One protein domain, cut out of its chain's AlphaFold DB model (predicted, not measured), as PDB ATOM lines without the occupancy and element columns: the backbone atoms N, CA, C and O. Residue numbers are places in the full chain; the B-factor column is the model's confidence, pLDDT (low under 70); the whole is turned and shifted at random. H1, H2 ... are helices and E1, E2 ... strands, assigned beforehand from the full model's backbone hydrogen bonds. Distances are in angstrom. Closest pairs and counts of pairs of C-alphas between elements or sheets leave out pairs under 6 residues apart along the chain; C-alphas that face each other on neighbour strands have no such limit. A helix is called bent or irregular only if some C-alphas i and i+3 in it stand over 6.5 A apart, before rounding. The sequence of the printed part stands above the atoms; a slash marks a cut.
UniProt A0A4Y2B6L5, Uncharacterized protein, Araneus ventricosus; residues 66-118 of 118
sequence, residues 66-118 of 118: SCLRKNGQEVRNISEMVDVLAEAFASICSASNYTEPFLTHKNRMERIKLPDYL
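AT A GLANCE: This is residues 66 to 118 of the 118 residues of an uncharacterized protein of Araneus ventricosus (UniProt A0A4Y2B6L5). This is an open, extended chain in the form of a flat arch: a small two-strand hairpin, E1 and E2, sits near the first part of the long helix H1, and a second helix, H2, lies beyond a bent link, well away from both. The tail, residues 111 to 118, runs on from H2 and sticks out. The printed part has 53 residues, with the named elements in the order E1, E2, H1, H2; the two strands are antiparallel and the class is mostly helix. The whole is extended, with a radius of gyration of the C-alphas of 16.3 A and spans of 40 by 32 by 11 A.

HOW THE PARTS SIT: E1, residues 68 to 70, and E2, residues 73 to 75, form a hairpin with a tight link of 2 residues. They are antiparallel neighbours, with 141 degrees between their N-to-C directions. The C-alphas of Arg 69 and Glu 74, which face each other, are 4.6 A apart. N 68 and O 75 are within hydrogen-bond range at 2.9 A, and so are N 75 and O 68 at 2.8 A. A tight link of 2 residues leads from E2 to H1, residues 78 to 92. The closest C-alphas of E1 and H1 are those of Leu 68 and Met 81, 6.3 A apart; those of E2 and H1 are Val 75 and Met 81, 6.2 A apart. A short link of 7 residues joins H1 to H2, residues 100 to 110, and the two helices are apart. H2 is also apart from E1 and from E2. In H1 and H2 every O i to N i+4 pair is within hydrogen-bond range.

IN THESE COORDINATES: E1 begins at C-alpha 68, (17.139, -4.467, -38.349), and measures 6.6 A from first to last C-alpha; E2 measures 6.5 A. H1 has 15 residues and runs 21.0 A, from C-alpha 78 at (9.859, 1.566, -37.043) to C-alpha 92 at (26.156, -1.527, -24.226). H2 has 11 residues and runs 15.4 A, ending at C-alpha 110, (26.419, 14.298, -15.195). Neither helix is bent.

THE WHOLE: The two C-alphas farthest apart are those of Gly 72 and Tyr 117, at 45.3 A. Residues 89 to 94, of which 89 to 92 belong to H1, stand free, as do residues 107 to 118, of which 107 to 110 belong to H2. The printed part has no cut and no long link between named elements, and it ends at the chain's last residue, Leu 118. The mean pLDDT of the printed part is 87.4, and residues 117 to 118 are under 70.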
ATOM      1  N   SER A  66      15.773   0.094 -43.676       87.38
ATOM      2  CA  SER A  66      14.517  -0.602 -43.981       87.38
ATOM      3  C   SER A  66      14.209  -1.757 -43.028       87.38
ATOM      4  O   SER A  66      13.057  -2.166 -42.926       87.38
ATOM      5  N   CYS A  67      15.227  -2.305 -42.362       91.62
ATOM      6  CA  CYS A  67      15.087  -3.390 -41.397       91.62
ATOM      7  C   CYS A  67      16.303  -3.472 -40.463       91.62
ATOM      8  O   CYS A  67      17.404  -3.034 -40.810       91.62
ATOM      9  N   LEU A  68      16.095  -4.045 -39.280       93.06
ATOM     10  CA  LEU A  68      17.139  -4.467 -38.349       93.06
ATOM     11  C   LEU A  68      17.066  -5.979 -38.153       93.06
ATOM     12  O   LEU A  68      16.026  -6.591 -38.373       93.06
ATOM     13  N   ARG A  69      18.167  -6.589 -37.709       93.88
ATOM     14  CA  ARG A  69      18.202  -8.016 -37.377       93.88
ATOM     15  C   ARG A  69      18.546  -8.205 -35.905       93.88
ATOM     16  O   ARG A  69      19.650  -7.853 -35.497       93.88
ATOM     17  N   LYS A  70      17.633  -8.801 -35.135       91.19
ATOM     18  CA  LYS A  70      17.812  -9.142 -33.715       91.19
ATOM     19  C   LYS A  70      17.654 -10.649 -33.548       91.19
ATOM     20  O   LYS A  70      16.638 -11.204 -33.942       91.19
ATOM     21  N   ASN A  71      18.671 -11.321 -33.005       89.88
ATOM     22  CA  ASN A  71      18.661 -12.772 -32.748       89.88
ATOM     23  C   ASN A  71      18.267 -13.637 -33.966       89.88
ATOM     24  O   ASN A  71      17.606 -14.657 -33.831       89.88
ATOM     25  N   GLY A  72      18.656 -13.211 -35.173       89.31
ATOM     26  CA  GLY A  72      18.313 -13.899 -36.426       89.31
ATOM     27  C   GLY A  72      16.946 -13.534 -37.014       89.31
ATOM     28  O   GLY A  72      16.705 -13.848 -38.176       89.31
ATOM     29  N   GLN A  73      16.097 -12.812 -36.281       91.81
ATOM     30  CA  GLN A  73      14.808 -12.320 -36.763       91.81
ATOM     31  C   GLN A  73      14.935 -10.912 -37.350       91.81
ATOM     32  O   GLN A  73      15.656 -10.061 -36.826       91.81
ATOM     33  N   GLU A  74      14.230 -10.671 -38.454       94.50
ATOM     34  CA  GLU A  74      14.163  -9.365 -39.102       94.50
ATOM     35  C   GLU A  74      13.025  -8.524 -38.511       94.50
ATOM     36  O   GLU A  74      11.885  -8.976 -38.420       94.50
ATOM     37  N   VAL A  75      13.344  -7.290 -38.130       92.94
ATOM     38  CA  VAL A  75      12.425  -6.298 -37.570       92.94
ATOM     39  C   VAL A  75      12.300  -5.159 -38.576       92.94
ATOM     40  O   VAL A  75      13.300  -4.535 -38.936       92.94
ATOM     41  N   ARG A  76      11.078  -4.903 -39.054       93.56
ATOM     42  CA  ARG A  76      10.775  -3.868 -40.066       93.56
ATOM     43  C   ARG A  76       9.918  -2.723 -39.540       93.56
ATOM     44  O   ARG A  76       9.843  -1.675 -40.177       93.56
ATOM     45  N   ASN A  77       9.224  -2.933 -38.426       93.38
ATOM     46  CA  ASN A  77       8.391  -1.903 -37.830       93.38
ATOM     47  C   ASN A  77       9.287  -0.823 -37.209       93.38
ATOM     48  O   ASN A  77      10.202  -1.145 -36.463       93.38
ATOM     49  N   ILE A  78       9.018   0.451 -37.501       91.38
ATOM     50  CA  ILE A  78       9.859   1.566 -37.043       91.38
ATOM     51  C   ILE A  78       9.904   1.647 -35.512       91.38
ATOM     52  O   ILE A  78      10.982   1.854 -34.965       91.38
ATOM     53  N   SER A  79       8.770   1.463 -34.828       93.62
ATOM     54  CA  SER A  79       8.719   1.491 -33.359       93.62
ATOM     55  C   SER A  79       9.569   0.370 -32.780       93.62
ATOM     56  O   SER A  79      10.465   0.623 -31.985       93.62
ATOM     57  N   GLU A  80       9.380  -0.851 -33.279       93.19
ATOM     58  CA  GLU A  80      10.168  -2.000 -32.831       93.19
ATOM     59  C   GLU A  80      11.657  -1.821 -33.156       93.19
ATOM     60  O   GLU A  80      12.515  -2.177 -32.357       93.19
ATOM     61  N   MET A  81      12.005  -1.235 -34.306       94.00
ATOM     62  CA  MET A  81      13.396  -0.932 -34.654       94.00
ATOM     63  C   MET A  81      14.018   0.070 -33.674       94.00
ATOM     64  O   MET A  81      15.185  -0.086 -33.310       94.00
ATOM     65  N   VAL A  82      13.255   1.077 -33.243       94.19
ATOM     66  CA  VAL A  82      13.686   2.034 -32.216       94.19
ATOM     67  C   VAL A  82      13.891   1.324 -30.881       94.19
ATOM     68  O   VAL A  82      14.936   1.524 -30.268       94.19
ATOM     69  N   ASP A  83      12.979   0.440 -30.481       95.19
ATOM     70  CA  ASP A  83      13.099  -0.327 -29.237       95.19
ATOM     71  C   ASP A  83      14.324  -1.250 -29.261       95.19
ATOM     72  O   ASP A  83      15.111  -1.274 -28.317       95.19
ATOM     73  N   VAL A  84      14.570  -1.943 -30.379       95.00
ATOM     74  CA  VAL A  84      15.769  -2.778 -30.559       95.00
ATOM     75  C   VAL A  84      17.053  -1.960 -30.426       95.00
ATOM     76  O   VAL A  84      18.009  -2.418 -29.797       95.00
ATOM     77  N   LEU A  85      17.095  -0.759 -31.007       94.25
ATOM     78  CA  LEU A  85      18.242   0.135 -30.866       94.25
ATOM     79  C   LEU A  85      18.388   0.623 -29.424       94.25
ATOM     80  O   LEU A  85      19.494   0.590 -28.891       94.25
ATOM     81  N   ALA A  86      17.292   1.042 -28.791       94.69
ATOM     82  CA  ALA A  86      17.285   1.523 -27.416       94.69
ATOM     83  C   ALA A  86      17.784   0.447 -26.446       94.69
ATOM     84  O   ALA A  86      18.674   0.717 -25.641       94.69
ATOM     85  N   GLU A  87      17.294  -0.786 -26.573       94.38
ATOM     86  CA  GLU A  87      17.757  -1.928 -25.787       94.38
ATOM     87  C   GLU A  87      19.241  -2.228 -26.025       94.38
ATOM     88  O   GLU A  87      19.993  -2.417 -25.068       94.38
ATOM     89  N   ALA A  88      19.694  -2.241 -27.283       93.94
ATOM     90  CA  ALA A  88      21.097  -2.488 -27.606       93.94
ATOM     91  C   ALA A  88      22.008  -1.405 -27.009       93.94
ATOM     92  O   ALA A  88      23.038  -1.718 -26.409       93.94
ATOM     93  N   PHE A  89      21.618  -0.133 -27.120       92.62
ATOM     94  CA  PHE A  89      22.362   0.972 -26.527       92.62
ATOM     95  C   PHE A  89      22.337   0.929 -25.002       92.62
ATOM     96  O   PHE A  89      23.389   1.104 -24.397       92.62
ATOM     97  N   ALA A  90      21.196   0.647 -24.373       92.75
ATOM     98  CA  ALA A  90      21.109   0.493 -22.924       92.75
ATOM     99  C   ALA A  90      21.998  -0.659 -22.432       92.75
ATOM    100  O   ALA A  90      22.739  -0.501 -21.463       92.75
ATOM    101  N   SER A  91      21.991  -1.788 -23.147       92.31
ATOM    102  CA  SER A  91      22.836  -2.938 -22.838       92.31
ATOM    103  C   SER A  91      24.316  -2.605 -22.961       92.31
ATOM    104  O   SER A  91      25.074  -3.012 -22.090       92.31
ATOM    105  N   ILE A  92      24.746  -1.901 -24.014       89.56
ATOM    106  CA  ILE A  92      26.156  -1.527 -24.226       89.56
ATOM    107  C   ILE A  92      26.586  -0.452 -23.224       89.56
ATOM    108  O   ILE A  92      27.678  -0.536 -22.662       89.56
ATOM    109  N   CYS A  93      25.720   0.526 -22.964       86.19
ATOM    110  CA  CYS A  93      25.984   1.666 -22.090       86.19
ATOM    111  C   CYS A  93      25.654   1.409 -20.613       86.19
ATOM    112  O   CYS A  93      25.647   2.347 -19.808       86.19
ATOM    113  N   SER A  94      25.384   0.155 -20.249       88.44
ATOM    114  CA  SER A  94      25.206  -0.255 -18.861       88.44
ATOM    115  C   SER A  94      26.466   0.047 -18.054       88.44
ATOM    116  O   SER A  94      27.589  -0.173 -18.517       88.44
ATOM    117  N   ALA A  95      26.284   0.497 -16.810       85.38
ATOM    118  CA  ALA A  95      27.387   0.779 -15.898       85.38
ATOM    119  C   ALA A  95      28.314  -0.435 -15.701       85.38
ATOM    120  O   ALA A  95      29.518  -0.263 -15.546       85.38
ATOM    121  N   SER A  96      27.770  -1.651 -15.802       86.69
ATOM    122  CA  SER A  96      28.523  -2.905 -15.704       86.69
ATOM    123  C   SER A  96      29.596  -3.087 -16.784       86.69
ATOM    124  O   SER A  96      30.519  -3.869 -16.583       86.69
ATOM    125  N   ASN A  97      29.485  -2.398 -17.926       88.62
ATOM    126  CA  ASN A  97      30.432  -2.527 -19.040       88.62
ATOM    127  C   ASN A  97      31.548  -1.481 -19.011       88.62
ATOM    128  O   ASN A  97      32.445  -1.507 -19.855       88.62
ATOM    129  N   TYR A  98      31.481  -0.528 -18.085       85.62
ATOM    130  CA  TYR A  98      32.462   0.537 -17.977       85.62
ATOM    131  C   TYR A  98      33.490   0.240 -16.891       85.62
ATOM    132  O   TYR A  98      33.216  -0.428 -15.898       85.62
ATOM    133  N   THR A  99      34.694   0.777 -17.069       86.81
ATOM    134  CA  THR A  99      35.721   0.729 -16.031       86.81
ATOM    135  C   THR A  99      35.379   1.711 -14.907       86.81
ATOM    136  O   THR A  99      34.848   2.795 -15.156       86.81
ATOM    137  N   GLU A 100      35.725   1.363 -13.667       87.75
ATOM    138  CA  GLU A 100      35.519   2.216 -12.482       87.75
ATOM    139  C   GLU A 100      35.998   3.676 -12.663       87.75
ATOM    140  O   GLU A 100      35.230   4.612 -12.411       87.75
ATOM    141  N   PRO A 101      37.210   3.930 -13.209       88.06
ATOM    142  CA  PRO A 101      37.669   5.297 -13.461       88.06
ATOM    143  C   PRO A 101      36.749   6.092 -14.398       88.06
ATOM    144  O   PRO A 101      36.517   7.285 -14.184       88.06
ATOM    145  N   PHE A 102      36.196   5.440 -15.425       85.44
ATOM    146  CA  PHE A 102      35.266   6.075 -16.353       85.44
ATOM    147  C   PHE A 102      33.919   6.364 -15.689       85.44
ATOM    148  O   PHE A 102      33.395   7.464 -15.851       85.44
ATOM    149  N   LEU A 103      33.380   5.423 -14.903       87.25
ATOM    150  CA  LEU A 103      32.132   5.616 -14.153       87.25
ATOM    151  C   LEU A 103      32.231   6.793 -13.185       87.25
ATOM    152  O   LEU A 103      31.351   7.654 -13.161       87.25
ATOM    153  N   THR A 104      33.329   6.864 -12.434       87.81
ATOM    154  CA  THR A 104      33.596   7.967 -11.505       87.81
ATOM    155  C   THR A 104      33.620   9.312 -12.235       87.81
ATOM    156  O   THR A 104      33.004  10.281 -11.783       87.81
ATOM    157  N   HIS A 105      34.284   9.383 -13.393       86.56
ATOM    158  CA  HIS A 105      34.313  10.593 -14.211       86.56
ATOM    159  C   HIS A 105      32.929  10.949 -14.782       86.56
ATOM    160  O   HIS A 105      32.489  12.088 -14.639       86.56
ATOM    161  N   LYS A 106      32.218   9.980 -15.371       86.00
ATOM    162  CA  LYS A 106      30.871  10.147 -15.936       86.00
ATOM    163  C   LYS A 106      29.887  10.688 -14.896       86.00
ATOM    164  O   LYS A 106      29.306  11.748 -15.107       86.00
ATOM    165  N   ASN A 107      29.783  10.029 -13.740       88.00
ATOM    166  CA  ASN A 107      28.893  10.435 -12.648       88.00
ATOM    167  C   ASN A 107      29.218  11.842 -12.126       88.00
ATOM    168  O   ASN A 107      28.323  12.586 -11.731       88.00
ATOM    169  N   ARG A 108      30.502  12.226 -12.112       88.12
ATOM    170  CA  ARG A 108      30.919  13.584 -11.745       88.12
ATOM    171  C   ARG A 108      30.445  14.614 -12.770       88.12
ATOM    172  O   ARG A 108      29.987  15.676 -12.360       88.12
ATOM    173  N   MET A 109      30.564  14.315 -14.063       86.19
ATOM    174  CA  MET A 109      30.174  15.230 -15.140       86.19
ATOM    175  C   MET A 109      28.653  15.368 -15.268       86.19
ATOM    176  O   MET A 109      28.167  16.479 -15.432       86.19
ATOM    177  N   GLU A 110      27.892  14.282 -15.117       85.75
ATOM    178  CA  GLU A 110      26.419  14.298 -15.195       85.75
ATOM    179  C   GLU A 110      25.758  15.046 -14.024       85.75
ATOM    180  O   GLU A 110      24.638  15.535 -14.148       85.75
ATOM    181  N   ARG A 111      26.453  15.188 -12.888       84.25
ATOM    182  CA  ARG A 111      25.999  16.006 -11.749       84.25
ATOM    183  C   ARG A 111      26.154  17.510 -11.975       84.25
ATOM    184  O   ARG A 111      25.606  18.293 -11.196       84.25
ATOM    185  N   ILE A 112      26.905  17.930 -12.993       84.00
ATOM    186  CA  ILE A 112      27.028  19.342 -13.353       84.00
ATOM    187  C   ILE A 112      25.720  19.738 -14.044       84.00
ATOM    188  O   ILE A 112      25.487  19.370 -15.193       84.00
ATOM    189  N   LYS A 113      24.846  20.466 -13.334       70.56
ATOM    190  CA  LYS A 113      23.628  21.030 -13.929       70.56
ATOM    191  C   LYS A 113      24.007  21.917 -15.115       70.56
ATOM    192  O   LYS A 113      24.829  22.824 -14.973       70.56
ATOM    193  N   LEU A 114      23.392  21.658 -16.265       70.12
ATOM    194  CA  LEU A 114      23.406  22.599 -17.379       70.12
ATOM    195  C   LEU A 114      22.640  23.866 -16.949       70.12
ATOM    196  O   LEU A 114      21.654  23.740 -16.225       70.12
ATOM    197  N   PRO A 115      23.089  25.076 -17.329       70.19
ATOM    198  CA  PRO A 115      22.322  26.297 -17.095       70.19
ATOM    199  C   PRO A 115      20.948  26.193 -17.765       70.19
ATOM    200  O   PRO A 115      20.877  25.716 -18.896       70.19
ATOM    201  N   ASP A 116      19.893  26.686 -17.109       71.62
ATOM    202  CA  ASP A 116      18.481  26.597 -17.541       71.62
ATOM    203  C   ASP A 116      18.147  27.372 -18.845       71.62
ATOM    204  O   ASP A 116      16.988  27.679 -19.114       71.62
ATOM    205  N   TYR A 117      19.147  27.731 -19.657       63.78
ATOM    206  CA  TYR A 117      19.014  28.590 -20.841       63.78
ATOM    207  C   TYR A 117      19.310  27.869 -22.170       63.78
ATOM    208  O   TYR A 117      19.657  28.528 -23.153       63.78
ATOM    209  N   LEU A 118      19.202  26.538 -22.209       52.06
ATOM    210  CA  LEU A 118      19.184  25.743 -23.444       52.06
ATOM    211  C   LEU A 118      17.870  24.977 -23.569       52.06
ATOM    212  O   LEU A 118      17.486  24.328 -22.572       52.06
TER     213      LEU A 118